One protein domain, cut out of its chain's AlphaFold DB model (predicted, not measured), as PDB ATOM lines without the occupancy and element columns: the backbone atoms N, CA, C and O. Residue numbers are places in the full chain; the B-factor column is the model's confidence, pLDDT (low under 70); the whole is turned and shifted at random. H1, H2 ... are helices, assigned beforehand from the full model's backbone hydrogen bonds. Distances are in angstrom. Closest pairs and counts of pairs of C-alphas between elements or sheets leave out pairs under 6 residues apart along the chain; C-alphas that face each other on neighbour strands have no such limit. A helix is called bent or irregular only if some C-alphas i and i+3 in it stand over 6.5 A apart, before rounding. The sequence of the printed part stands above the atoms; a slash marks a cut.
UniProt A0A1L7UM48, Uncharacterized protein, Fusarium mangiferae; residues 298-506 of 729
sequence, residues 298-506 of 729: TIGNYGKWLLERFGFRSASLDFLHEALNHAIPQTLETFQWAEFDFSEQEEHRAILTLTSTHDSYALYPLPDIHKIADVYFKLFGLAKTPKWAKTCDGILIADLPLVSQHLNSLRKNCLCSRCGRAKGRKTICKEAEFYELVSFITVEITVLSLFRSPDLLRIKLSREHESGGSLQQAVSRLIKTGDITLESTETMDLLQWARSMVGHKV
ATOM      1  N   THR A 298     226.252 148.272 336.400       92.31
ATOM      2  CA  THR A 298     227.545 147.627 336.689       92.31
ATOM      3  C   THR A 298     228.341 147.399 335.400       92.31
ATOM      4  O   THR A 298     227.759 147.259 334.325       92.31
ATOM      5  N   ILE A 299     229.668 147.285 335.503       92.50
ATOM      6  CA  ILE A 299     230.555 147.063 334.344       92.50
ATOM      7  C   ILE A 299     230.157 145.815 333.547       92.50
ATOM      8  O   ILE A 299     230.043 145.874 332.328       92.50
ATOM      9  N   GLY A 300     229.871 144.696 334.219       91.88
ATOM     10  CA  GLY A 300     229.486 143.464 333.524       91.88
ATOM     11  C   GLY A 300     228.144 143.569 332.791       91.88
ATOM     12  O   GLY A 300     227.988 143.034 331.693       91.88
ATOM     13  N   ASN A 301     227.161 144.281 333.352       91.06
ATOM     14  CA  ASN A 301     225.887 144.492 332.659       91.06
ATOM     15  C   ASN A 301     226.011 145.535 331.543       91.06
ATOM     16  O   ASN A 301     225.388 145.371 330.494       91.06
ATOM     17  N   TYR A 302     226.856 146.548 331.727       91.44
ATOM     18  CA  TYR A 302     227.220 147.499 330.684       91.44
ATOM     19  C   TYR A 302     227.856 146.800 329.474       91.44
ATOM     20  O   TYR A 302     227.401 147.002 328.351       91.44
ATOM     21  N   GLY A 303     228.813 145.891 329.688       91.19
ATOM     22  CA  GLY A 303     229.430 145.116 328.607       91.19
ATOM     23  C   GLY A 303     228.440 144.221 327.856       91.19
ATOM     24  O   GLY A 303     228.425 144.218 326.626       91.19
ATOM     25  N   LYS A 304     227.531 143.534 328.564       89.62
ATOM     26  CA  LYS A 304     226.440 142.765 327.926       89.62
ATOM     27  C   LYS A 304     225.551 143.638 327.044       89.62
ATOM     28  O   LYS A 304     225.166 143.223 325.953       89.62
ATOM     29  N   TRP A 305     225.225 144.838 327.511       87.31
ATOM     30  CA  TRP A 305     224.442 145.797 326.739       87.31
ATOM     31  C   TRP A 305     225.200 146.332 325.528       87.31
ATOM     32  O   TRP A 305     224.605 146.399 324.456       87.31
ATOM     33  N   LEU A 306     226.496 146.638 325.654       87.62
ATOM     34  CA  LEU A 306     227.336 147.050 324.524       87.62
ATOM     35  C   LEU A 306     227.358 145.978 323.430       87.62
ATOM     36  O   LEU A 306     227.108 146.286 322.266       87.62
ATOM     37  N   LEU A 307     227.600 144.719 323.805       87.31
ATOM     38  CA  LEU A 307     227.648 143.595 322.869       87.31
ATOM     39  C   LEU A 307     226.335 143.434 322.094       87.31
ATOM     40  O   LEU A 307     226.339 143.402 320.865       87.31
ATOM     41  N   GLU A 308     225.203 143.405 322.798       84.00
ATOM     42  CA  GLU A 308     223.883 143.279 322.169       84.00
ATOM     43  C   GLU A 308     223.539 144.496 321.305       84.00
ATOM     44  O   GLU A 308     223.011 144.356 320.199       84.00
ATOM     45  N   ARG A 309     223.906 145.700 321.762       79.19
ATOM     46  CA  ARG A 309     223.694 146.947 321.023       79.19
ATOM     47  C   ARG A 309     224.495 146.997 319.724       79.19
ATOM     48  O   ARG A 309     224.009 147.562 318.746       79.19
ATOM     49  N   PHE A 310     225.694 146.429 319.719       82.31
ATOM     50  CA  PHE A 310     226.566 146.340 318.549       82.31
ATOM     51  C   PHE A 310     226.325 145.083 317.706       82.31
ATOM     52  O   PHE A 310     226.955 144.907 316.668       82.31
ATOM     53  N   GLY A 311     225.386 144.225 318.113       78.62
ATOM     54  CA  GLY A 311     225.038 143.008 317.384       78.62
ATOM     55  C   GLY A 311     226.046 141.867 317.547       78.62
ATOM     56  O   GLY A 311     225.939 140.871 316.832       78.62
ATOM     57  N   PHE A 312     226.983 141.968 318.492       82.56
ATOM     58  CA  PHE A 312     227.910 140.896 318.841       82.56
ATOM     59  C   PHE A 312     227.206 139.855 319.727       82.56
ATOM     60  O   PHE A 312     227.087 139.999 320.941       82.56
ATOM     61  N   ARG A 313     226.725 138.782 319.100       77.94
ATOM     62  CA  ARG A 313     226.117 137.595 319.733       77.94
ATOM     63  C   ARG A 313     227.121 136.461 319.882       77.94
ATOM     64  O   ARG A 313     228.194 136.530 319.296       77.94
ATOM     65  N   SER A 314     226.737 135.381 320.569       71.00
ATOM     66  CA  SER A 314     227.589 134.209 320.851       71.00
ATOM     67  C   SER A 314     228.454 133.745 319.669       71.00
ATOM     68  O   SER A 314     229.658 133.630 319.830       71.00
ATOM     69  N   ALA A 315     227.885 133.573 318.470       67.62
ATOM     70  CA  ALA A 315     228.630 133.134 317.277       67.62
ATOM     71  C   ALA A 315     229.600 134.183 316.685       67.62
ATOM     72  O   ALA A 315     230.438 133.858 315.853       67.62
ATOM     73  N   SER A 316     229.459 135.450 317.075       75.81
ATOM     74  CA  SER A 316     230.291 136.580 316.636       75.81
ATOM     75  C   SER A 316     231.262 137.088 317.702       75.81
ATOM     76  O   SER A 316     232.061 137.980 317.428       75.81
ATOM     77  N   LEU A 317     231.200 136.537 318.917       84.81
ATOM     78  CA  LEU A 317     232.117 136.918 319.987       84.81
ATOM     79  C   LEU A 317     233.541 136.454 319.692       84.81
ATOM     80  O   LEU A 317     234.473 137.174 320.024       84.81
ATOM     81  N   ASP A 318     233.722 135.320 319.017       87.25
ATOM     82  CA  ASP A 318     235.053 134.758 318.770       87.25
ATOM     83  C   ASP A 318     235.945 135.701 317.950       87.25
ATOM     84  O   ASP A 318     237.078 135.973 318.344       87.25
ATOM     85  N   PHE A 319     235.428 136.280 316.857       88.38
ATOM     86  CA  PHE A 319     236.202 137.236 316.056       88.38
ATOM     87  C   PHE A 319     236.354 138.598 316.746       88.38
ATOM     88  O   PHE A 319     237.353 139.277 316.529       88.38
ATOM     89  N   LEU A 320     235.396 139.008 317.588       91.62
ATOM     90  CA  LEU A 320     235.550 140.213 318.403       91.62
ATOM     91  C   LEU A 320     236.664 140.018 319.436       91.62
ATOM     92  O   LEU A 320     237.508 140.893 319.598       91.62
ATOM     93  N   HIS A 321     236.689 138.872 320.117       91.00
ATOM     94  CA  HIS A 321     237.740 138.529 321.064       91.00
ATOM     95  C   HIS A 321     239.100 138.442 320.368       91.00
ATOM     96  O   HIS A 321     240.065 138.986 320.896       91.00
ATOM     97  N   GLU A 322     239.176 137.840 319.176       91.00
ATOM     98  CA  GLU A 322     240.394 137.825 318.358       91.00
ATOM     99  C   GLU A 322     240.858 139.249 318.006       91.00
ATOM    100  O   GLU A 322     242.013 139.591 318.259       91.00
ATOM    101  N   ALA A 323     239.950 140.108 317.529       92.69
ATOM    102  CA  ALA A 323     240.253 141.501 317.214       92.69
ATOM    103  C   ALA A 323     240.745 142.283 318.441       92.69
ATOM    104  O   ALA A 323     241.769 142.953 318.366       92.69
ATOM    105  N   LEU A 324     240.052 142.187 319.581       93.44
ATOM    106  CA  LEU A 324     240.402 142.920 320.803       93.44
ATOM    107  C   LEU A 324     241.703 142.419 321.438       93.44
ATOM    108  O   LEU A 324     242.473 143.228 321.951       93.44
ATOM    109  N   ASN A 325     241.971 141.109 321.381       90.44
ATOM    110  CA  ASN A 325     243.216 140.521 321.887       90.44
ATOM    111  C   ASN A 325     244.456 141.030 321.144       90.44
ATOM    112  O   ASN A 325     245.552 140.921 321.689       90.44
ATOM    113  N   HIS A 326     244.281 141.563 319.933       89.19
ATOM    114  CA  HIS A 326     245.328 142.213 319.154       89.19
ATOM    115  C   HIS A 326     245.269 143.743 319.268       89.19
ATOM    116  O   HIS A 326     246.286 144.384 319.515       89.19
ATOM    117  N   ALA A 327     244.078 144.336 319.142       90.75
ATOM    118  CA  ALA A 327     243.871 145.782 319.163       90.75
ATOM    119  C   ALA A 327     244.313 146.429 320.480       90.75
ATOM    120  O   ALA A 327     244.886 147.514 320.447       90.75
ATOM    121  N   ILE A 328     244.067 145.783 321.628       90.81
ATOM    122  CA  ILE A 328     244.453 146.321 322.938       90.81
ATOM    123  C   ILE A 328     245.985 146.379 323.065       90.81
ATOM    124  O   ILE A 328     246.488 147.490 323.211       90.81
ATOM    125  N   PRO A 329     246.750 145.272 322.940       87.31
ATOM    126  CA  PRO A 329     248.214 145.338 322.949       87.31
ATOM    127  C   PRO A 329     248.787 146.300 321.905       87.31
ATOM    128  O   PRO A 329     249.613 147.139 322.244       87.31
ATOM    129  N   GLN A 330     248.272 146.266 320.671       84.19
ATOM    130  CA  GLN A 330     248.699 147.180 319.611       84.19
ATOM    131  C   GLN A 330     248.488 148.646 320.007       84.19
ATOM    132  O   GLN A 330     249.374 149.469 319.810       84.19
ATOM    133  N   THR A 331     247.342 148.977 320.605       84.88
ATOM    134  CA  THR A 331     247.058 150.326 321.112       84.88
ATOM    135  C   THR A 331     248.024 150.705 322.230       84.88
ATOM    136  O   THR A 331     248.547 151.809 322.226       84.88
ATOM    137  N   LEU A 332     248.292 149.807 323.175       82.06
ATOM    138  CA  LEU A 332     249.143 150.106 324.327       82.06
ATOM    139  C   LEU A 332     250.609 150.317 323.948       82.06
ATOM    140  O   LEU A 332     251.242 151.204 324.510       82.06
ATOM    141  N   GLU A 333     251.119 149.523 323.010       76.12
ATOM    142  CA  GLU A 333     252.514 149.581 322.568       76.12
ATOM    143  C   GLU A 333     252.759 150.665 321.519       76.12
ATOM    144  O   GLU A 333     253.808 151.299 321.520       76.12
ATOM    145  N   THR A 334     251.792 150.895 320.625       69.94
ATOM    146  CA  THR A 334     251.981 151.816 319.492       69.94
ATOM    147  C   THR A 334     251.581 153.248 319.825       69.94
ATOM    148  O   THR A 334     252.093 154.184 319.210       69.94
ATOM    149  N   PHE A 335     250.676 153.463 320.790       68.38
ATOM    150  CA  PHE A 335     250.486 154.810 321.314       68.38
ATOM    151  C   PHE A 335     251.767 155.208 322.042       68.38
ATOM    152  O   PHE A 335     252.045 154.740 323.146       68.38
ATOM    153  N   GLN A 336     252.536 156.105 321.426       61.19
ATOM    154  CA  GLN A 336     253.581 156.847 322.115       61.19
ATOM    155  C   GLN A 336     252.893 157.770 323.113       61.19
ATOM    156  O   GLN A 336     252.581 158.926 322.836       61.19
ATOM    157  N   TRP A 337     252.589 157.218 324.284       60.06
ATOM    158  CA  TRP A 337     252.024 157.986 325.379       60.06
ATOM    159  C   TRP A 337     252.994 159.066 325.832       60.06
ATOM    160  O   TRP A 337     252.539 160.068 326.365       60.06
ATOM    161  N   ALA A 338     254.291 158.887 325.573       51.53
ATOM    162  CA  ALA A 338     255.311 159.866 325.871       51.53
ATOM    163  C   ALA A 338     255.613 160.788 324.681       51.53
ATOM    164  O   ALA A 338     255.942 160.338 323.585       51.53
ATOM    165  N   GLU A 339     255.489 162.096 324.911       52.50
ATOM    166  CA  GLU A 339     255.778 163.129 323.916       52.50
ATOM    167  C   GLU A 339     257.259 163.500 324.016       52.50
ATOM    168  O   GLU A 339     257.659 164.334 324.830       52.50
ATOM    169  N   PHE A 340     258.087 162.839 323.214       52.84
ATOM    170  CA  PHE A 340     259.514 163.121 323.155       52.84
ATOM    171  C   PHE A 340     259.818 164.101 322.021       52.84
ATOM    172  O   PHE A 340     259.870 163.722 320.847       52.84
ATOM    173  N   ASP A 341     260.008 165.371 322.374       40.66
ATOM    174  CA  ASP A 341     260.356 166.422 321.419       40.66
ATOM    175  C   ASP A 341     261.873 166.431 321.185       40.66
ATOM    176  O   ASP A 341     262.626 167.180 321.799       40.66
ATOM    177  N   PHE A 342     262.353 165.533 320.323       45.97
ATOM    178  CA  PHE A 342     263.740 165.556 319.852       45.97
ATOM    179  C   PHE A 342     263.866 166.536 318.683       45.97
ATOM    180  O   PHE A 342     264.075 166.152 317.529       45.97
ATOM    181  N   SER A 343     263.674 167.817 318.974       37.91
ATOM    182  CA  SER A 343     263.985 168.896 318.045       37.91
ATOM    183  C   SER A 343     265.507 169.058 317.979       37.91
ATOM    184  O   SER A 343     266.081 169.641 318.887       37.91
ATOM    185  N   GLU A 344     266.137 168.495 316.937       37.06
ATOM    186  CA  GLU A 344     267.260 169.069 316.146       37.06
ATOM    187  C   GLU A 344     268.228 168.046 315.512       37.06
ATOM    188  O   GLU A 344     269.073 168.444 314.713       37.06
ATOM    189  N   GLN A 345     268.094 166.732 315.731       41.34
ATOM    190  CA  GLN A 345     268.939 165.750 315.025       41.34
ATOM    191  C   GLN A 345     268.131 164.577 314.464       41.34
ATOM    192  O   GLN A 345     267.819 163.609 315.159       41.34
ATOM    193  N   GLU A 346     267.826 164.648 313.164       38.28
ATOM    194  CA  GLU A 346     267.154 163.588 312.393       38.28
ATOM    195  C   GLU A 346     267.863 162.220 312.496       38.28
ATOM    196  O   GLU A 346     267.209 161.181 312.394       38.28
ATOM    197  N   GLU A 347     269.168 162.189 312.787       39.09
ATOM    198  CA  GLU A 347     269.945 160.953 312.964       39.09
ATOM    199  C   GLU A 347     269.599 160.187 314.259       39.09
ATOM    200  O   GLU A 347     269.658 158.956 314.274       39.09
ATOM    201  N   HIS A 348     269.139 160.859 315.323       38.09
ATOM    202  CA  HIS A 348     268.775 160.194 316.584       38.09
ATOM    203  C   HIS A 348     267.390 159.526 316.545       38.09
ATOM    204  O   HIS A 348     267.188 158.499 317.196       38.09
ATOM    205  N   ARG A 349     266.455 160.013 315.714       35.62
ATOM    206  CA  ARG A 349     265.157 159.338 315.487       35.62
ATOM    207  C   ARG A 349     265.323 157.942 314.877       35.62
ATOM    208  O   ARG A 349     264.567 157.036 315.229       35.62
ATOM    209  N   ALA A 350     266.314 157.765 313.999       33.25
ATOM    210  CA  ALA A 350     266.616 156.481 313.364       33.25
ATOM    211  C   ALA A 350     267.285 155.479 314.326       33.25
ATOM    212  O   ALA A 350     267.113 154.274 314.175       33.25
ATOM    213  N   ILE A 351     268.009 155.964 315.341       36.28
ATOM    214  CA  ILE A 351     268.636 155.119 316.370       36.28
ATOM    215  C   ILE A 351     267.598 154.667 317.414       36.28
ATOM    216  O   ILE A 351     267.632 153.521 317.858       36.28
ATOM    217  N   LEU A 352     266.624 155.519 317.750       38.34
ATOM    218  CA  LEU A 352     265.596 155.233 318.762       38.34
ATOM    219  C   LEU A 352     264.503 154.262 318.297       38.34
ATOM    220  O   LEU A 352     263.915 153.570 319.119       38.34
ATOM    221  N   THR A 353     264.269 154.140 316.989       37.09
ATOM    222  CA  THR A 353     263.405 153.078 316.439       37.09
ATOM    223  C   THR A 353     264.057 151.690 316.506       37.09
ATOM    224  O   THR A 353     263.392 150.691 316.245       37.09
ATOM    225  N   LEU A 354     265.344 151.607 316.871       32.31
ATOM    226  CA  LEU A 354     266.131 150.370 316.885       32.31
ATOM    227  C   LEU A 354     266.615 149.941 318.283       32.31
ATOM    228  O   LEU A 354     267.160 148.844 318.406       32.31
ATOM    229  N   THR A 355     266.415 150.733 319.344       33.97
ATOM    230  CA  THR A 355     266.896 150.390 320.694       33.97
ATOM    231  C   THR A 355     265.753 150.213 321.702       33.97
ATOM    232  O   THR A 355     265.224 151.154 322.284       33.97
ATOM    233  N   SER A 356     265.437 148.951 322.008       47.28
ATOM    234  CA  SER A 356     264.485 148.482 323.036       47.28
ATOM    235  C   SER A 356     264.821 148.896 324.488       47.28
ATOM    236  O   SER A 356     264.323 148.314 325.453       47.28
ATOM    237  N   THR A 357     265.752 149.830 324.682       48.66
ATOM    238  CA  THR A 357     266.305 150.228 325.979       48.66
ATOM    239  C   THR A 357     265.556 151.401 326.603       48.66
ATOM    240  O   THR A 357     265.504 151.464 327.829       48.66
ATOM    241  N   HIS A 358     264.922 152.287 325.829       53.00
ATOM    242  CA  HIS A 358     264.272 153.496 326.370       53.00
ATOM    243  C   HIS A 358     262.814 153.281 326.822       53.00
ATOM    244  O   HIS A 358     262.446 153.793 327.881       53.00
ATOM    245  N   ASP A 359     262.043 152.399 326.170       61.72
ATOM    246  CA  ASP A 359     260.708 151.931 326.638       61.72
ATOM    247  C   ASP A 359     260.732 151.408 328.076       61.72
ATOM    248  O   ASP A 359     259.752 151.368 328.829       61.72
ATOM    249  N   SER A 360     261.916 150.971 328.470       73.25
ATOM    250  CA  SER A 360     262.173 150.379 329.751       73.25
ATOM    251  C   SER A 360     262.253 151.412 330.893       73.25
ATOM    252  O   SER A 360     262.100 151.004 332.047       73.25
ATOM    253  N   TYR A 361     262.390 152.708 330.578       83.06
ATOM    254  CA  TYR A 361     262.365 153.837 331.521       83.06
ATOM    255  C   TYR A 361     261.139 154.748 331.360       83.06
ATOM    256  O   TYR A 361     260.845 155.519 332.267       83.06
ATOM    257  N   ALA A 362     260.420 154.674 330.236       84.00
ATOM    258  CA  ALA A 362     259.230 155.489 330.010       84.00
ATOM    259  C   ALA A 362     258.149 155.257 331.082       84.00
ATOM    260  O   ALA A 362     257.971 154.139 331.584       84.00
ATOM    261  N   LEU A 363     257.432 156.330 331.420       86.31
ATOM    262  CA  LEU A 363     256.224 156.276 332.235       86.31
ATOM    263  C   LEU A 363     254.998 156.014 331.361       86.31
ATOM    264  O   LEU A 363     254.848 156.590 330.288       86.31
ATOM    265  N   TYR A 364     254.083 155.192 331.867       86.44
ATOM    266  CA  TYR A 364     252.859 154.819 331.168       86.44
ATOM    267  C   TYR A 364     251.634 155.379 331.905       86.44
ATOM    268  O   TYR A 364     251.462 155.107 333.101       86.44
ATOM    269  N   PRO A 365     250.747 156.135 331.225       87.69
ATOM    270  CA  PRO A 365     249.540 156.687 331.849       87.69
ATOM    271  C   PRO A 365     248.594 155.590 332.318       87.69
ATOM    272  O   PRO A 365     247.946 155.715 333.358       87.69
ATOM    273  N   LEU A 366     248.536 154.510 331.546       90.31
ATOM    274  CA  LEU A 366     247.663 153.371 331.755       90.31
ATOM    275  C   LEU A 366     248.287 152.372 332.732       90.31
ATOM    276  O   LEU A 366     249.514 152.293 332.844       90.31
ATOM    277  N   PRO A 367     247.456 151.620 333.470       90.69
ATOM    278  CA  PRO A 367     247.952 150.564 334.336       90.69
ATOM    279  C   PRO A 367     248.612 149.437 333.534       90.69
ATOM    280  O   PRO A 367     248.445 149.319 332.323       90.69
ATOM    281  N   ASP A 368     249.303 148.560 334.257       88.19
ATOM    282  CA  ASP A 368     249.839 147.323 333.700       88.19
ATOM    283  C   ASP A 368     248.761 146.462 332.999       88.19
ATOM    284  O   ASP A 368     247.586 146.434 333.394       88.19
ATOM    285  N   ILE A 369     249.196 145.713 331.982       87.00
ATOM    286  CA  ILE A 369     248.364 144.872 331.115       87.00
ATOM    287  C   ILE A 369     247.504 143.858 331.893       87.00
ATOM    288  O   ILE A 369     246.409 143.506 331.445       87.00
ATOM    289  N   HIS A 370     247.936 143.403 333.075       88.62
ATOM    290  CA  HIS A 370     247.149 142.506 333.920       88.62
ATOM    291  C   HIS A 370     245.882 143.183 334.457       88.62
ATOM    292  O   HIS A 370     244.808 142.588 334.417       88.62
ATOM    293  N   LYS A 371     245.958 144.457 334.863       89.12
ATOM    294  CA  LYS A 371     244.776 145.218 335.310       89.12
ATOM    295  C   LYS A 371     243.808 145.487 334.156       89.12
ATOM    296  O   LYS A 371     242.592 145.467 334.345       89.12
ATOM    297  N   ILE A 372     244.335 145.692 332.948       91.75
ATOM    298  CA  ILE A 372     243.526 145.826 331.728       91.75
ATOM    299  C   ILE A 372     242.797 144.505 331.429       91.75
ATOM    300  O   ILE A 372     241.607 144.509 331.102       91.75
ATOM    301  N   ALA A 373     243.465 143.362 331.618       91.12
ATOM    302  CA  ALA A 373     242.867 142.032 331.483       91.12
ATOM    303  C   ALA A 373     241.735 141.776 332.482       91.12
ATOM    304  O   ALA A 373     240.721 141.183 332.110       91.12
ATOM    305  N   ASP A 374     241.867 142.252 333.720       90.19
ATOM    306  CA  ASP A 374     240.819 142.126 334.735       90.19
ATOM    307  C   ASP A 374     239.556 142.903 334.348       90.19
ATOM    308  O   ASP A 374     238.436 142.408 334.505       90.19
ATOM    309  N   VAL A 375     239.710 144.106 333.791       92.00
ATOM    310  CA  VAL A 375     238.581 144.892 333.279       92.00
ATOM    311  C   VAL A 375     237.949 144.229 332.063       92.00
ATOM    312  O   VAL A 375     236.726 144.102 332.020       92.00
ATOM    313  N   TYR A 376     238.755 143.747 331.115       92.19
ATOM    314  CA  TYR A 376     238.280 142.966 329.971       92.19
ATOM    315  C   TYR A 376     237.433 141.769 330.431       92.19
ATOM    316  O   TYR A 376     236.318 141.551 329.955       92.19
ATOM    317  N   PHE A 377     237.935 141.023 331.416       90.31
ATOM    318  CA  PHE A 377     237.250 139.888 332.018       90.31
ATOM    319  C   PHE A 377     235.911 140.290 332.650       90.31
ATOM    320  O   PHE A 377     234.893 139.648 332.382       90.31
ATOM    321  N   LYS A 378     235.890 141.366 333.448       90.44
ATOM    322  CA  LYS A 378     234.677 141.871 334.113       90.44
ATOM    323  C   LYS A 378     233.639 142.380 333.116       90.44
ATOM    324  O   LYS A 378     232.454 142.104 333.294       90.44
ATOM    325  N   LEU A 379     234.071 143.096 332.078       91.50
ATOM    326  CA  LEU A 379     233.199 143.664 331.050       91.50
ATOM    327  C   LEU A 379     232.462 142.562 330.281       91.50
ATOM    328  O   LEU A 379     231.253 142.647 330.084       91.50
ATOM    329  N   PHE A 380     233.173 141.503 329.895       89.81
ATOM    330  CA  PHE A 380     232.596 140.406 329.119       89.81
ATOM    331  C   PHE A 380     232.044 139.251 329.968       89.81
ATOM    332  O   PHE A 380     231.362 138.379 329.435       89.81
ATOM    333  N   GLY A 381     232.294 139.239 331.282       85.62
ATOM    334  CA  GLY A 381     231.853 138.168 332.181       85.62
ATOM    335  C   GLY A 381     232.444 136.804 331.813       85.62
ATOM    336  O   GLY A 381     231.736 135.798 331.841       85.62
ATOM    337  N   LEU A 382     233.715 136.784 331.400       83.81
ATOM    338  CA  LEU A 382     234.398 135.572 330.941       83.81
ATOM    339  C   LEU A 382     234.737 134.642 332.114       83.81
ATOM    340  O   LEU A 382     234.687 135.037 333.270       83.81
ATOM    341  N   ALA A 383     235.082 133.386 331.821       74.81
ATOM    342  CA  ALA A 383     235.520 132.418 332.837       74.81
ATOM    343  C   ALA A 383     237.049 132.369 333.012       74.81
ATOM    344  O   ALA A 383     237.546 131.805 333.986       74.81
ATOM    345  N   LYS A 384     237.808 132.924 332.059       75.25
ATOM    346  CA  LYS A 384     239.277 132.938 332.049       75.25
ATOM    347  C   LYS A 384     239.784 134.288 331.557       75.25
ATOM    348  O   LYS A 384     239.126 134.924 330.735       75.25
ATOM    349  N   THR A 385     240.952 134.697 332.042       73.38
ATOM    350  CA  THR A 385     241.643 135.896 331.562       73.38
ATOM    351  C   THR A 385     242.083 135.725 330.102       73.38
ATOM    352  O   THR A 385     242.426 134.607 329.689       73.38
ATOM    353  N   PRO A 386     242.054 136.803 329.296       76.38
ATOM    354  CA  PRO A 386     242.533 136.751 327.923       76.38
ATOM    355  C   PRO A 386     244.030 136.435 327.897       76.38
ATOM    356  O   PRO A 386     244.809 136.921 328.717       76.38
ATOM    357  N   LYS A 387     244.440 135.620 326.924       79.19
ATOM    358  CA  LYS A 387     245.848 135.510 326.545       79.19
ATOM    359  C   LYS A 387     246.097 136.560 325.476       79.19
ATOM    360  O   LYS A 387     245.700 136.356 324.331       79.19
ATOM    361  N   TRP A 388     246.702 137.674 325.871       83.50
ATOM    362  CA  TRP A 388     247.037 138.748 324.944       83.50
ATOM    363  C   TRP A 388     247.918 138.231 323.812       83.50
ATOM    364  O   TRP A 388     248.854 137.457 324.047       83.50
ATOM    365  N   ALA A 389     247.582 138.621 322.584       77.31
ATOM    366  CA  ALA A 389     248.427 138.317 321.446       77.31
ATOM    367  C   ALA A 389     249.736 139.094 321.594       77.31
ATOM    368  O   ALA A 389     249.738 140.235 322.053       77.31
ATOM    369  N   LYS A 390     250.849 138.476 321.191       73.00
ATOM    370  CA  LYS A 390     252.065 139.243 320.948       73.00
ATOM    371  C   LYS A 390     251.833 140.043 319.676       73.00
ATOM    372  O   LYS A 390     251.574 139.453 318.627       73.00
ATOM    373  N   THR A 391     251.909 141.352 319.794       65.62
ATOM    374  CA  THR A 391     252.108 142.270 318.675       65.62
ATOM    375  C   THR A 391     253.281 141.771 317.841       65.62
ATOM    376  O   THR A 391     254.391 141.555 318.326       65.62
ATOM    377  N   CYS A 392     252.994 141.457 316.585       63.12
ATOM    378  CA  CYS A 392     254.010 141.130 315.597       63.12
ATOM    379  C   CYS A 392     254.027 142.276 314.594       63.12
ATOM    380  O   CYS A 392     252.959 142.687 314.128       63.12
ATOM    381  N   ASP A 393     255.217 142.767 314.261       64.31
ATOM    382  CA  ASP A 393     255.371 143.895 313.347       64.31
ATOM    383  C   ASP A 393     254.615 143.655 312.034       64.31
ATOM    384  O   ASP A 393     254.777 142.629 311.368       64.31
ATOM    385  N   GLY A 394     253.764 144.616 311.671       69.06
ATOM    386  CA  GLY A 394     253.036 144.629 310.403       69.06
ATOM    387  C   GLY A 394     251.766 143.774 310.332       69.06
ATOM    388  O   GLY A 394     251.106 143.818 309.297       69.06
ATOM    389  N   ILE A 395     251.385 143.040 311.385       81.62
ATOM    390  CA  ILE A 395     250.083 142.351 311.431       81.62
ATOM    391  C   ILE A 395     249.003 143.343 311.872       81.62
ATOM    392  O   ILE A 395     249.091 143.937 312.946       81.62
ATOM    393  N   LEU A 396     247.960 143.519 311.062       87.12
ATOM    394  CA  LEU A 396     246.780 144.306 311.418       87.12
ATOM    395  C   LEU A 396     245.651 143.392 311.885       87.12
ATOM    396  O   LEU A 396     245.597 142.209 311.550       87.12
ATOM    397  N   ILE A 397     244.661 143.956 312.587       89.88
ATOM    398  CA  ILE A 397     243.486 143.166 312.990       89.88
ATOM    399  C   ILE A 397     242.754 142.567 311.780       89.88
ATOM    400  O   ILE A 397     242.110 141.532 311.899       89.88
ATOM    401  N   ALA A 398     242.871 143.203 310.610       89.69
ATOM    402  CA  ALA A 398     242.289 142.743 309.354       89.69
ATOM    403  C   ALA A 398     242.902 141.434 308.832       89.69
ATOM    404  O   ALA A 398     242.251 140.727 308.058       89.69
ATOM    405  N   ASP A 399     244.134 141.132 309.242       90.06
ATOM    406  CA  ASP A 399     244.902 139.965 308.805       90.06
ATOM    407  C   ASP A 399     244.625 138.733 309.676       90.06
ATOM    408  O   ASP A 399     244.969 137.610 309.304       90.06
ATOM    409  N   LEU A 400     243.961 138.922 310.821       90.75
ATOM    410  CA  LEU A 400     243.601 137.839 311.733       90.75
ATOM    411  C   LEU A 400     242.545 136.921 311.087       90.75
ATOM    412  O   LEU A 400     241.605 137.427 310.469       90.75
ATOM    413  N   PRO A 401     242.651 135.583 311.207       91.50
ATOM    414  CA  PRO A 401     241.816 134.646 310.455       91.50
ATOM    415  C   PRO A 401     240.300 134.860 310.576       91.50
ATOM    416  O   PRO A 401     239.611 134.937 309.550       91.50
ATOM    417  N   LEU A 402     239.758 134.966 311.796       91.25
ATOM    418  CA  LEU A 402     238.311 135.105 312.001       91.25
ATOM    419  C   LEU A 402     237.852 136.518 311.635       91.25
ATOM    420  O   LEU A 402     236.787 136.689 311.034       91.25
ATOM    421  N   VAL A 403     238.669 137.528 311.940       91.94
ATOM    422  CA  VAL A 403     238.389 138.924 311.578       91.94
ATOM    423  C   VAL A 403     238.373 139.106 310.060       91.94
ATOM    424  O   VAL A 403     237.417 139.658 309.521       91.94
ATOM    425  N   SER A 404     239.365 138.583 309.343       92.69
ATOM    426  CA  SER A 404     239.453 138.635 307.881       92.69
ATOM    427  C   SER A 404     238.243 137.968 307.223       92.69
ATOM    428  O   SER A 404     237.614 138.528 306.316       92.69
ATOM    429  N   GLN A 405     237.842 136.792 307.717       91.50
ATOM    430  CA  GLN A 405     236.638 136.105 307.253       91.50
ATOM    431  C   GLN A 405     235.381 136.963 307.473       91.50
ATOM    432  O   GLN A 405     234.546 137.085 306.566       91.50
ATOM    433  N   HIS A 406     235.258 137.591 308.643       90.75
ATOM    434  CA  HIS A 406     234.144 138.474 308.967       90.75
ATOM    435  C   HIS A 406     234.119 139.722 308.073       90.75
ATOM    436  O   HIS A 406     233.094 140.012 307.454       90.75
ATOM    437  N   LEU A 407     235.250 140.412 307.916       91.00
ATOM    438  CA  LEU A 407     235.388 141.588 307.056       91.00
ATOM    439  C   LEU A 407     235.028 141.273 305.602       91.00
ATOM    440  O   LEU A 407     234.308 142.037 304.957       91.00
ATOM    441  N   ASN A 408     235.449 140.117 305.086       90.69
ATOM    442  CA  ASN A 408     235.076 139.668 303.747       90.69
ATOM    443  C   ASN A 408     233.565 139.432 303.609       90.69
ATOM    444  O   ASN A 408     232.981 139.772 302.576       90.69
ATOM    445  N   SER A 409     232.912 138.893 304.643       89.31
ATOM    446  CA  SER A 409     231.449 138.768 304.691       89.31
ATOM    447  C   SER A 409     230.761 140.138 304.709       89.31
ATOM    448  O   SER A 409     229.837 140.381 303.928       89.31
ATOM    449  N   LEU A 410     231.249 141.076 305.528       88.25
ATOM    450  CA  LEU A 410     230.721 142.440 305.591       88.25
ATOM    451  C   LEU A 410     230.845 143.155 304.246       88.25
ATOM    452  O   LEU A 410     229.865 143.744 303.794       88.25
ATOM    453  N   ARG A 411     232.003 143.066 303.577       88.31
ATOM    454  CA  ARG A 411     232.238 143.663 302.250       88.31
ATOM    455  C   ARG A 411     231.265 143.125 301.205       88.31
ATOM    456  O   ARG A 411     230.665 143.921 300.489       88.31
ATOM    457  N   LYS A 412     231.054 141.802 301.158       86.56
ATOM    458  CA  LYS A 412     230.092 141.157 300.240       86.56
ATOM    459  C   LYS A 412     228.657 141.645 300.453       86.56
ATOM    460  O   LYS A 412     227.921 141.803 299.486       86.56
ATOM    461  N   ASN A 413     228.284 141.920 301.703       83.62
ATOM    462  CA  ASN A 413     226.938 142.341 302.100       83.62
ATOM    463  C   ASN A 413     226.787 143.869 302.252       83.62
ATOM    464  O   ASN A 413     225.775 144.343 302.782       83.62
ATOM    465  N   CYS A 414     227.798 144.651 301.863       83.06
ATOM    466  CA  CYS A 414     227.795 146.100 302.007       83.06
ATOM    467  C   CYS A 414     227.347 146.781 300.710       83.06
ATOM    468  O   CYS A 414     227.872 146.523 299.631       83.06
ATOM    469  N   LEU A 415     226.396 147.709 300.835       82.06
ATOM    470  CA  LEU A 415     225.832 148.463 299.710       82.06
ATOM    471  C   LEU A 415     226.525 149.817 299.479       82.06
ATOM    472  O   LEU A 415     226.058 150.614 298.666       82.06
ATOM    473  N   CYS A 416     227.610 150.109 300.206       82.19
ATOM    474  CA  CYS A 416     228.316 151.379 300.073       82.19
ATOM    475  C   CYS A 416     229.146 151.423 298.781       82.19
ATOM    476  O   CYS A 416     229.569 150.393 298.259       82.19
ATOM    477  N   SER A 417     229.453 152.629 298.303       77.81
ATOM    478  CA  SER A 417     230.239 152.844 297.078       77.81
ATOM    479  C   SER A 417     231.696 152.375 297.163       77.81
ATOM    480  O   SER A 417     232.350 152.257 296.131       77.81
ATOM    481  N   ARG A 418     232.218 152.144 298.377       78.62
ATOM    482  CA  ARG A 418     233.587 151.655 298.603       78.62
ATOM    483  C   ARG A 418     233.684 150.129 298.528       78.62
ATOM    484  O   ARG A 418     234.644 149.622 297.965       78.62
ATOM    485  N   CYS A 419     232.707 149.408 299.080       79.56
ATOM    486  CA  CYS A 419     232.714 147.941 299.147       79.56
ATOM    487  C   CYS A 419     231.908 147.284 298.014       79.56
ATOM    488  O   CYS A 419     232.215 146.160 297.624       79.56
ATOM    489  N   GLY A 420     230.892 147.968 297.474       66.50
ATOM    490  CA  GLY A 420     230.028 147.480 296.400       66.50
ATOM    491  C   GLY A 420     230.083 148.357 295.142       66.50
ATOM    492  O   GLY A 420     230.326 149.558 295.203       66.50
ATOM    493  N   ARG A 421     229.798 147.769 293.969       56.94
ATOM    494  CA  ARG A 421     229.724 148.489 292.673       56.94
ATOM    495  C   ARG A 421     228.424 149.290 292.473       56.94
ATOM    496  O   ARG A 421     228.210 149.855 291.401       56.94
ATOM    497  N   ALA A 422     227.530 149.321 293.462       54.47
ATOM    498  CA  ALA A 422     226.216 149.941 293.328       54.47
ATOM    499  C   ALA A 422     226.299 151.473 293.467       54.47
ATOM    500  O   ALA A 422     226.464 152.019 294.557       54.47
ATOM    501  N   LYS A 423     226.145 152.184 292.345       52.78
ATOM    502  CA  LYS A 423     225.891 153.631 292.322       52.78
ATOM    503  C   LYS A 423     224.458 153.870 292.816       52.78
ATOM    504  O   LYS A 423     223.528 153.574 292.075       52.78
ATOM    505  N   GLY A 424     224.244 154.390 294.031       51.22
ATOM    506  CA  GLY A 424     222.877 154.822 294.362       51.22
ATOM    507  C   GLY A 424     222.532 155.360 295.748       51.22
ATOM    508  O   GLY A 424     221.612 156.168 295.826       51.22
ATOM    509  N   ARG A 425     223.198 154.987 296.849       55.47
ATOM    510  CA  ARG A 425     222.837 155.525 298.180       55.47
ATOM    511  C   ARG A 425     224.069 155.803 299.039       55.47
ATOM    512  O   ARG A 425     224.993 154.998 299.076       55.47
ATOM    513  N   LYS A 426     224.071 156.938 299.751       56.22
ATOM    514  CA  LYS A 426     225.023 157.235 300.837       56.22
ATOM    515  C   LYS A 426     224.710 156.320 302.031       56.22
ATOM    516  O   LYS A 426     224.124 156.762 303.009       56.22
ATOM    517  N   THR A 427     225.006 155.029 301.924       65.94
ATOM    518  CA  THR A 427     224.909 154.093 303.053       65.94
ATOM    519  C   THR A 427     226.233 154.057 303.805       65.94
ATOM    520  O   THR A 427     227.297 154.082 303.181       65.94
ATOM    521  N   ILE A 428     226.168 153.970 305.135       77.25
ATOM    522  CA  ILE A 428     227.340 153.793 306.005       77.25
ATOM    523  C   ILE A 428     228.059 152.493 305.608       77.25
ATOM    524  O   ILE A 428     227.432 151.494 305.249       77.25
ATOM    525  N   CYS A 429     229.391 152.527 305.587       85.50
ATOM    526  CA  CYS A 429     230.199 151.363 305.241       85.50
ATOM    527  C   CYS A 429     230.251 150.392 306.428       85.50
ATOM    528  O   CYS A 429     230.784 150.759 307.471       85.50
ATOM    529  N   LYS A 430     229.764 149.156 306.244       85.31
ATOM    530  CA  LYS A 430     229.740 148.112 307.289       85.31
ATOM    531  C   LYS A 430     231.141 147.755 307.799       85.31
ATOM    532  O   LYS A 430     231.328 147.509 308.981       85.31
ATOM    533  N   GLU A 431     232.133 147.756 306.911       88.69
ATOM    534  CA  GLU A 431     233.532 147.547 307.300       88.69
ATOM    535  C   GLU A 431     234.061 148.706 308.152       88.69
ATOM    536  O   GLU A 431     234.694 148.471 309.173       88.69
ATOM    537  N   ALA A 432     233.791 149.957 307.766       86.88
ATOM    538  CA  ALA A 432     234.214 151.108 308.564       86.88
ATOM    539  C   ALA A 432     233.526 151.120 309.937       86.88
ATOM    540  O   ALA A 432     234.172 151.395 310.937       86.88
ATOM    541  N   GLU A 433     232.240 150.767 309.978       87.06
ATOM    542  CA  GLU A 433     231.481 150.612 311.217       87.06
ATOM    543  C   GLU A 433     232.099 149.551 312.136       87.06
ATOM    544  O   GLU A 433     232.238 149.804 313.324       87.06
ATOM    545  N   PHE A 434     232.553 148.410 311.605       90.31
ATOM    546  CA  PHE A 434     233.252 147.402 312.408       90.31
ATOM    547  C   PHE A 434     234.502 147.964 313.107       90.31
ATOM    548  O   PHE A 434     234.650 147.773 314.313       90.31
ATOM    549  N   TYR A 435     235.364 148.697 312.391       91.44
ATOM    550  CA  TYR A 435     236.546 149.324 313.002       91.44
ATOM    551  C   TYR A 435     236.167 150.337 314.084       91.44
ATOM    552  O   TYR A 435     236.751 150.304 315.162       91.44
ATOM    553  N   GLU A 436     235.149 151.167 313.837       89.56
ATOM    554  CA  GLU A 436     234.643 152.117 314.834       89.56
ATOM    555  C   GLU A 436     234.160 151.413 316.110       89.56
ATOM    556  O   GLU A 436     234.457 151.855 317.221       89.56
ATOM    557  N   LEU A 437     233.461 150.282 315.972       90.62
ATOM    558  CA  LEU A 437     232.985 149.489 317.105       90.62
ATOM    559  C   LEU A 437     234.139 148.860 317.893       90.62
ATOM    560  O   LEU A 437     234.157 148.949 319.121       90.62
ATOM    561  N   VAL A 438     235.117 148.259 317.209       92.94
ATOM    562  CA  VAL A 438     236.300 147.673 317.859       92.94
ATOM    563  C   VAL A 438     237.122 148.754 318.559       92.94
ATOM    564  O   VAL A 438     237.522 148.559 319.707       92.94
ATOM    565  N   SER A 439     237.319 149.917 317.928       92.31
ATOM    566  CA  SER A 439     238.026 151.038 318.553       92.31
ATOM    567  C   SER A 439     237.293 151.577 319.771       92.31
ATOM    568  O   SER A 439     237.924 151.823 320.792       92.31
ATOM    569  N   PHE A 440     235.961 151.694 319.705       92.19
ATOM    570  CA  PHE A 440     235.155 152.154 320.830       92.19
ATOM    571  C   PHE A 440     235.319 151.214 322.026       92.19
ATOM    572  O   PHE A 440     235.671 151.657 323.111       92.19
ATOM    573  N   ILE A 441     235.155 149.902 321.822       93.44
ATOM    574  CA  ILE A 441     235.312 148.907 322.893       93.44
ATOM    575  C   ILE A 441     236.748 148.898 323.445       93.44
ATOM    576  O   ILE A 441     236.944 148.762 324.652       93.44
ATOM    577  N   THR A 442     237.752 149.068 322.581       93.00
ATOM    578  CA  THR A 442     239.163 149.153 322.989       93.00
ATOM    579  C   THR A 442     239.401 150.356 323.904       93.00
ATOM    580  O   THR A 442     240.021 150.212 324.957       93.00
ATOM    581  N   VAL A 443     238.865 151.530 323.552       91.94
ATOM    582  CA  VAL A 443     238.935 152.736 324.392       91.94
ATOM    583  C   VAL A 443     238.177 152.536 325.702       91.94
ATOM    584  O   VAL A 443     238.724 152.840 326.757       91.94
ATOM    585  N   GLU A 444     236.972 151.964 325.668       92.88
ATOM    586  CA  GLU A 444     236.175 151.686 326.870       92.88
ATOM    587  C   GLU A 444     236.940 150.821 327.879       92.88
ATOM    588  O   GLU A 444     237.008 151.163 329.056       92.88
ATOM    589  N   ILE A 445     237.559 149.725 327.426       94.25
ATOM    590  CA  ILE A 445     238.343 148.822 328.283       94.25
ATOM    591  C   ILE A 445     239.562 149.549 328.857       94.25
ATOM    592  O   ILE A 445     239.830 149.460 330.057       94.25
ATOM    593  N   THR A 446     240.267 150.304 328.018       91.75
ATOM    594  CA  THR A 446     241.433 151.096 328.418       91.75
ATOM    595  C   THR A 446     241.068 152.153 329.463       91.75
ATOM    596  O   THR A 446     241.727 152.255 330.494       91.75
ATOM    597  N   VAL A 447     239.982 152.899 329.266       93.06
ATOM    598  CA  VAL A 447     239.534 153.941 330.199       93.06
ATOM    599  C   VAL A 447     238.987 153.338 331.493       93.06
ATOM    600  O   VAL A 447     239.316 153.816 332.577       93.06
ATOM    601  N   LEU A 448     238.210 152.254 331.419       94.62
ATOM    602  CA  LEU A 448     237.738 151.531 332.603       94.62
ATOM    603  C   LEU A 448     238.900 151.001 333.455       94.62
ATOM    604  O   LEU A 448     238.782 150.951 334.678       94.62
ATOM    605  N   SER A 449     240.029 150.645 332.832       94.12
ATOM    606  CA  SER A 449     241.230 150.189 333.544       94.12
ATOM    607  C   SER A 449     241.872 151.262 334.426       94.12
ATOM    608  O   SER A 449     242.565 150.923 335.384       94.12
ATOM    609  N   LEU A 450     241.588 152.548 334.186       94.25
ATOM    610  CA  LEU A 450     242.067 153.627 335.050       94.25
ATOM    611  C   LEU A 450     241.528 153.489 336.478       94.25
ATOM    612  O   LEU A 450     242.222 153.847 337.427       94.25
ATOM    613  N   PHE A 451     240.313 152.968 336.661       94.56
ATOM    614  CA  PHE A 451     239.702 152.844 337.982       94.56
ATOM    615  C   PHE A 451     240.343 151.710 338.789       94.56
ATOM    616  O   PHE A 451     240.206 150.534 338.455       94.56
ATOM    617  N   ARG A 452     240.994 152.048 339.913       87.19
ATOM    618  CA  ARG A 452     241.701 151.070 340.764       87.19
ATOM    619  C   ARG A 452     240.775 150.028 341.410       87.19
ATOM    620  O   ARG A 452     241.198 148.892 341.595       87.19
ATOM    621  N   SER A 453     239.533 150.405 341.726       78.50
ATOM    622  CA  SER A 453     238.541 149.548 342.401       78.50
ATOM    623  C   SER A 453     237.178 149.611 341.696       78.50
ATOM    624  O   SER A 453     236.256 150.268 342.183       78.50
ATOM    625  N   PRO A 454     237.024 148.949 340.537       80.06
ATOM    626  CA  PRO A 454     235.893 149.179 339.639       80.06
ATOM    627  C   PRO A 454     234.580 148.477 340.051       80.06
ATOM    628  O   PRO A 454     233.548 148.692 339.423       80.06
ATOM    629  N   ASP A 455     234.572 147.643 341.098       79.69
ATOM    630  CA  ASP A 455     233.420 146.777 341.430       79.69
ATOM    631  C   ASP A 455     232.173 147.548 341.881       79.69
ATOM    632  O   ASP A 455     231.032 147.170 341.602       79.69
ATOM    633  N   LEU A 456     232.399 148.664 342.567       81.00
ATOM    634  CA  LEU A 456     231.344 149.537 343.071       81.00
ATOM    635  C   LEU A 456     230.953 150.634 342.080       81.00
ATOM    636  O   LEU A 456     229.996 151.365 342.346       81.00
ATOM    637  N   LEU A 457     231.662 150.717 340.950       90.56
ATOM    638  CA  LEU A 457     231.457 151.717 339.919       90.56
ATOM    639  C   LEU A 457     230.127 151.475 339.193       90.56
ATOM    640  O   LEU A 457     229.670 150.340 338.991       90.56
ATOM    641  N   ARG A 458     229.486 152.568 338.798       91.75
ATOM    642  CA  ARG A 458     228.304 152.575 337.946       91.75
ATOM    643  C   ARG A 458     228.601 153.388 336.695       91.75
ATOM    644  O   ARG A 458     229.040 154.533 336.785       91.75
ATOM    645  N   ILE A 459     228.346 152.767 335.550       92.50
ATOM    646  CA  ILE A 459     228.633 153.277 334.212       92.50
ATOM    647  C   ILE A 459     227.341 153.761 333.573       92.50
ATOM    648  O   ILE A 459     226.328 153.058 333.606       92.50
ATOM    649  N   LYS A 460     227.376 154.950 332.984       89.88
ATOM    650  CA  LYS A 460     226.259 155.514 332.233       89.88
ATOM    651  C   LYS A 460     226.050 154.722 330.947       89.88
ATOM    652  O   LYS A 460     226.979 154.540 330.168       89.88
ATOM    653  N   LEU A 461     224.812 154.315 330.681       86.31
ATOM    654  CA  LEU A 461     224.446 153.689 329.412       86.31
ATOM    655  C   LEU A 461     224.397 154.745 328.302       86.31
ATOM    656  O   LEU A 461     223.363 155.361 328.059       86.31
ATOM    657  N   SER A 462     225.530 154.994 327.651       81.19
ATOM    658  CA  SER A 462     225.656 155.970 326.569       81.19
ATOM    659  C   SER A 462     226.654 155.483 325.525       81.19
ATOM    660  O   SER A 462     227.602 154.784 325.858       81.19
ATOM    661  N   ARG A 463     226.440 155.862 324.261       74.62
ATOM    662  CA  ARG A 463     227.481 155.817 323.212       74.62
ATOM    663  C   ARG A 463     228.174 157.166 323.032       74.62
ATOM    664  O   ARG A 463     229.194 157.257 322.362       74.62
ATOM    665  N   GLU A 464     227.558 158.217 323.556       71.00
ATOM    666  CA  GLU A 464     228.033 159.583 323.440       71.00
ATOM    667  C   GLU A 464     228.846 159.905 324.690       71.00
ATOM    668  O   GLU A 464     228.290 159.989 325.793       71.00
ATOM    669  N   HIS A 465     230.154 160.066 324.495       68.25
ATOM    670  CA  HIS A 465     231.069 160.597 325.494       68.25
ATOM    671  C   HIS A 465     231.552 161.975 325.041       68.25
ATOM    672  O   HIS A 465     231.927 162.172 323.883       68.25
ATOM    673  N   GLU A 466     231.491 162.950 325.946       57.59
ATOM    674  CA  GLU A 466     231.902 164.327 325.663       57.59
ATOM    675  C   GLU A 466     233.387 164.352 325.260       57.59
ATOM    676  O   GLU A 466     234.229 163.794 325.959       57.59
ATOM    677  N   SER A 467     233.704 165.004 324.135       55.50
ATOM    678  CA  SER A 467     235.074 165.285 323.664       55.50
ATOM    679  C   SER A 467     235.965 164.083 323.288       55.50
ATOM    680  O   SER A 467     237.086 164.302 322.850       55.50
ATOM    681  N   GLY A 468     235.481 162.838 323.368       55.38
ATOM    682  CA  GLY A 468     236.282 161.629 323.107       55.38
ATOM    683  C   GLY A 468     236.492 161.249 321.632       55.38
ATOM    684  O   GLY A 468     237.285 160.363 321.322       55.38
ATOM    685  N   GLY A 469     235.801 161.905 320.694       68.62
ATOM    686  CA  GLY A 469     235.824 161.509 319.280       68.62
ATOM    687  C   GLY A 469     237.230 161.422 318.668       68.62
ATOM    688  O   GLY A 469     237.467 160.546 317.842       68.62
ATOM    689  N   SER A 470     238.168 162.269 319.107       76.88
ATOM    690  CA  SER A 470     239.572 162.259 318.674       76.88
ATOM    691  C   SER A 470     240.289 160.962 319.055       76.88
ATOM    692  O   SER A 470     240.859 160.313 318.182       76.88
ATOM    693  N   LEU A 471     240.208 160.552 320.327       81.06
ATOM    694  CA  LEU A 471     240.841 159.338 320.854       81.06
ATOM    695  C   LEU A 471     240.292 158.074 320.180       81.06
ATOM    696  O   LEU A 471     241.054 157.202 319.769       81.06
ATOM    697  N   GLN A 472     238.972 157.978 320.009       86.06
ATOM    698  CA  GLN A 472     238.381 156.840 319.303       86.06
ATOM    699  C   GLN A 472     238.840 156.787 317.841       86.06
ATOM    700  O   GLN A 472     239.227 155.725 317.358       86.06
ATOM    701  N   GLN A 473     238.832 157.920 317.134       84.94
ATOM    702  CA  GLN A 473     239.274 157.989 315.737       84.94
ATOM    703  C   GLN A 473     240.763 157.668 315.586       84.94
ATOM    704  O   GLN A 473     241.169 157.055 314.600       84.94
ATOM    705  N   ALA A 474     241.576 158.082 316.554       83.31
ATOM    706  CA  ALA A 474     242.980 157.729 316.685       83.31
ATOM    707  C   ALA A 474     243.170 156.206 316.779       83.31
ATOM    708  O   ALA A 474     243.851 155.624 315.935       83.31
ATOM    709  N   VAL A 475     242.488 155.547 317.721       87.56
ATOM    710  CA  VAL A 475     242.526 154.080 317.860       87.56
ATOM    711  C   VAL A 475     241.994 153.390 316.601       87.56
ATOM    712  O   VAL A 475     242.624 152.461 316.109       87.56
ATOM    713  N   SER A 476     240.879 153.867 316.035       89.06
ATOM    714  CA  SER A 476     240.267 153.355 314.796       89.06
ATOM    715  C   SER A 476     241.237 153.398 313.613       89.06
ATOM    716  O   SER A 476     241.351 152.425 312.864       89.06
ATOM    717  N   ARG A 477     241.985 154.500 313.453       86.94
ATOM    718  CA  ARG A 477     243.040 154.619 312.436       86.94
ATOM    719  C   ARG A 477     244.172 153.635 312.702       86.94
ATOM    720  O   ARG A 477     244.474 152.847 311.812       86.94
ATOM    721  N   LEU A 478     244.715 153.619 313.919       86.12
ATOM    722  CA  LEU A 478     245.830 152.751 314.293       86.12
ATOM    723  C   LEU A 478     245.534 151.276 313.988       86.12
ATOM    724  O   LEU A 478     246.285 150.632 313.261       86.12
ATOM    725  N   ILE A 479     244.416 150.743 314.484       88.50
ATOM    726  CA  ILE A 479     244.081 149.321 314.303       88.50
ATOM    727  C   ILE A 479     243.803 148.968 312.836       88.50
ATOM    728  O   ILE A 479     243.921 147.811 312.437       88.50
ATOM    729  N   LYS A 480     243.409 149.958 312.025       88.62
ATOM    730  CA  LYS A 480     243.029 149.770 310.625       88.62
ATOM    731  C   LYS A 480     244.202 149.885 309.659       88.62
ATOM    732  O   LYS A 480     244.213 149.172 308.660       88.62
ATOM    733  N   THR A 481     245.110 150.828 309.878       85.06
ATOM    734  CA  THR A 481     246.195 151.141 308.934       85.06
ATOM    735  C   THR A 481     247.579 150.858 309.500       85.06
ATOM    736  O   THR A 481     248.538 150.895 308.737       85.06
ATOM    737  N   GLY A 482     247.698 150.598 310.804       78.00
ATOM    738  CA  GLY A 482     248.986 150.549 311.502       78.00
ATOM    739  C   GLY A 482     249.678 151.912 311.566       78.00
ATOM    740  O   GLY A 482     250.849 151.986 311.912       78.00
ATOM    741  N   ASP A 483     248.972 152.983 311.192       73.25
ATOM    742  CA  ASP A 483     249.541 154.320 311.094       73.25
ATOM    743  C   ASP A 483     249.663 154.950 312.485       73.25
ATOM    744  O   ASP A 483     248.679 155.071 313.219       73.25
ATOM    745  N   ILE A 484     250.893 155.343 312.810       63.34
ATOM    746  CA  ILE A 484     251.322 155.938 314.080       63.34
ATOM    747  C   ILE A 484     251.308 157.474 313.983       63.34
ATOM    748  O   ILE A 484     251.700 158.148 314.931       63.34
ATOM    749  N   THR A 485     250.858 158.072 312.866       55.28
ATOM    750  CA  THR A 485     250.662 159.532 312.730       55.28
ATOM    751  C   THR A 485     249.452 160.008 313.538       55.28
ATOM    752  O   THR A 485     248.459 160.565 313.059       55.28
ATOM    753  N   LEU A 486     249.523 159.747 314.832       53.66
ATOM    754  CA  LEU A 486     248.670 160.314 315.839       53.66
ATOM    755  C   LEU A 486     249.166 161.737 316.067       53.66
ATOM    756  O   LEU A 486     250.241 161.955 316.619       53.66
ATOM    757  N   GLU A 487     248.365 162.715 315.645       53.22
ATOM    758  CA  GLU A 487     248.364 164.009 316.325       53.22
ATOM    759  C   GLU A 487     248.247 163.696 317.822       53.22
ATOM    760  O   GLU A 487     247.330 162.967 318.216       53.22
ATOM    761  N   SER A 488     249.240 164.136 318.601       53.69
ATOM    762  CA  SER A 488     249.442 163.832 320.022       53.69
ATOM    763  C   SER A 488     248.105 163.663 320.741       53.69
ATOM    764  O   SER A 488     247.395 164.641 320.991       53.69
ATOM    765  N   THR A 489     247.714 162.419 321.021       59.69
ATOM    766  CA  THR A 489     246.467 162.194 321.750       59.69
ATOM    767  C   THR A 489     246.729 162.646 323.172       59.69
ATOM    768  O   THR A 489     247.576 162.077 323.860       59.69
ATOM    769  N   GLU A 490     246.085 163.733 323.587       70.00
ATOM    770  CA  GLU A 490     246.362 164.299 324.895       70.00
ATOM    771  C   GLU A 490     245.941 163.289 325.961       70.00
ATOM    772  O   GLU A 490     244.791 162.859 326.024       70.00
ATOM    773  N   THR A 491     246.868 162.943 326.850       75.19
ATOM    774  CA  THR A 491     246.639 162.036 327.984       75.19
ATOM    775  C   THR A 491     245.412 162.463 328.822       75.19
ATOM    776  O   THR A 491     244.708 161.638 329.401       75.19
ATOM    777  N   MET A 492     245.078 163.757 328.812       80.12
ATOM    778  CA  MET A 492     243.894 164.333 329.457       80.12
ATOM    779  C   MET A 492     242.549 163.891 328.857       80.12
ATOM    780  O   MET A 492     241.549 163.872 329.583       80.12
ATOM    781  N   ASP A 493     242.506 163.485 327.585       82.06
ATOM    782  CA  ASP A 493     241.288 162.984 326.934       82.06
ATOM    783  C   ASP A 493     240.801 161.685 327.597       82.06
ATOM    784  O   ASP A 493     239.594 161.474 327.730       82.06
ATOM    785  N   LEU A 494     241.718 160.856 328.117       87.38
ATOM    786  CA  LEU A 494     241.381 159.646 328.877       87.38
ATOM    787  C   LEU A 494     240.621 159.974 330.170       87.38
ATOM    788  O   LEU A 494     239.626 159.325 330.496       87.38
ATOM    789  N   LEU A 495     241.058 161.004 330.903       88.06
ATOM    790  CA  LEU A 495     240.392 161.440 332.133       88.06
ATOM    791  C   LEU A 495     239.013 162.041 331.845       88.06
ATOM    792  O   LEU A 495     238.064 161.816 332.602       88.06
ATOM    793  N   GLN A 496     238.884 162.792 330.749       86.31
ATOM    794  CA  GLN A 496     237.600 163.345 330.328       86.31
ATOM    795  C   GLN A 496     236.629 162.237 329.902       86.31
ATOM    796  O   GLN A 496     235.462 162.258 330.308       86.31
ATOM    797  N   TRP A 497     237.114 161.230 329.171       88.69
ATOM    798  CA  TRP A 497     236.328 160.049 328.825       88.69
ATOM    799  C   TRP A 497     235.853 159.317 330.083       88.69
ATOM    800  O   TRP A 497     234.661 159.038 330.215       88.69
ATOM    801  N   ALA A 498     236.743 159.085 331.056       91.62
ATOM    802  CA  ALA A 498     236.407 158.418 332.317       91.62
ATOM    803  C   ALA A 498     235.281 159.133 333.081       91.62
ATOM    804  O   ALA A 498     234.364 158.494 333.597       91.62
ATOM    805  N   ARG A 499     235.303 160.472 333.118       90.06
ATOM    806  CA  ARG A 499     234.241 161.289 333.735       90.06
ATOM    807  C   ARG A 499     232.919 161.165 332.995       90.06
ATOM    808  O   ARG A 499     231.877 160.980 333.625       90.06
ATOM    809  N   SER A 500     232.959 161.236 331.666       88.69
ATOM    810  CA  SER A 500     231.763 161.103 330.838       88.69
ATOM    811  C   SER A 500     231.127 159.717 330.982       88.69
ATOM    812  O   SER A 500     229.902 159.596 331.065       88.69
ATOM    813  N   MET A 501     231.958 158.680 331.092       90.44
ATOM    814  CA  MET A 501     231.556 157.291 331.305       90.44
ATOM    815  C   MET A 501     230.794 157.089 332.623       90.44
ATOM    816  O   MET A 501     229.805 156.360 332.650       90.44
ATOM    817  N   VAL A 502     231.170 157.781 333.703       91.19
ATOM    818  CA  VAL A 502     230.412 157.765 334.974       91.19
ATOM    819  C   VAL A 502     229.289 158.815 335.025       91.19
ATOM    820  O   VAL A 502     228.647 159.004 336.056       91.19
ATOM    821  N   GLY A 503     229.019 159.499 333.909       87.62
ATOM    822  CA  GLY A 503     227.936 160.471 333.758       87.62
ATOM    823  C   GLY A 503     228.202 161.851 334.364       87.62
ATOM    824  O   GLY A 503     227.287 162.670 334.434       87.62
ATOM    825  N   HIS A 504     229.433 162.147 334.777       88.00
ATOM    826  CA  HIS A 504     229.774 163.450 335.343       88.00
ATOM    827  C   HIS A 504     229.851 164.498 334.229       88.00
ATOM    828  O   HIS A 504     230.576 164.327 333.250       88.00
ATOM    829  N   LYS A 505     229.100 165.591 334.382       74.88
ATOM    830  CA  LYS A 505     229.123 166.723 333.450       74.88
ATOM    831  C   LYS A 505     230.172 167.721 333.909       74.88
ATOM    832  O   LYS A 505     230.065 168.246 335.015       74.88
ATOM    833  N   VAL A 506     231.155 168.009 333.066       63.62
ATOM    834  CA  VAL A 506     232.150 169.051 333.343       63.62
ATOM    835  C   VAL A 506     231.856 170.237 332.434       63.62
ATOM    836  O   VAL A 506     231.636 170.064 331.240       63.62
TER     837      VAL A 506
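Overview. This is residues 298 to 506 of the 729 residues of an uncharacterized protein of Fusarium mangiferae (UniProt A0A1L7UM48). The longest helix, H2, crosses H6, which runs through the middle of a compact body; H2, H4 and H5 pack on one side of H6, H7 and H8 on the other, and H1 packs on H4. A loose arm sticks out of this body at residues 340 to 358, with short H3 in it. The printed part has 209 residues with eight named helices, H1 to H8 in order along the chain, and no named strand: the class is all helix, and the packing is mostly crossed. The radius of gyration of the C-alphas is 18.1 A, and the spans are 51 by 46 by 36 A.

Along the chain. H2, residues 314 to 334, is 30.1 A long from C-alpha 314 at (227.589, 134.209, 320.851) to C-alpha 334 at (251.981, 151.816, 319.492). It has a kink of 28 degrees near residue 321 and is only just irregular, C-alphas 315 and 318 being 6.8 A apart. H6, residues 430 to 448, measures 26.8 A. The others are H1, 299 to 309; H3, 346 to 352; H4, 369 to 380; H5, 401 to 412; H7, 469 to 481, 17.9 A; and H8, 491 to 501, which ends at C-alpha 501 (231.556, 157.291, 331.305).

Arrangement. Residues 320 to 328 of H2 touch residues 438 to 446 of H6 at a steep tilt of 64 degrees, the same way; the closest C-alphas, of Ile 328 and Thr 442, are 6.0 A apart. H2 also touches H5, closest at C-alphas 319 and 402, 5.0 A, and H7, at C-alphas 327 and 479, 6.0 A, with a part of each helix alone. H6 is the hub and touches five helices. Its residues 435 to 443 touch H7, closest at C-alphas 439 and 476, 5.0 A. H5 and H6 form a helical hairpin at 43 degrees, closest at C-alphas 410 and 430, 6.0 A. Residues 445 to 448 of H6 touch H4, C-alphas 376 and 445 being closest at 6.1 A; residues 447 and 448 touch H8, C-alphas 447 and 498 at 5.9 A. H1 touches residues 378 to 380 of H4, C-alphas 300 and 379 at 4.5 A. H3 touches no helix. Every O i to N i+4 pair is within hydrogen-bond range in H1, H4, H5, H6 and H7; the counts are 14 of 17 in H2, 6 of 7 in H8, and 1 of 3 in H3, where 1 of 4 O i to N i+3 pairs is.

Size, cuts and confidence. The C-alphas of Tyr 361 and Gly 424, the two farthest apart, are 54.2 A apart. The printed part has no cut. The links from H2 through H7 are long. Mean pLDDT of the printed part is 78.1, and residues 334 to 359 are among those under 70.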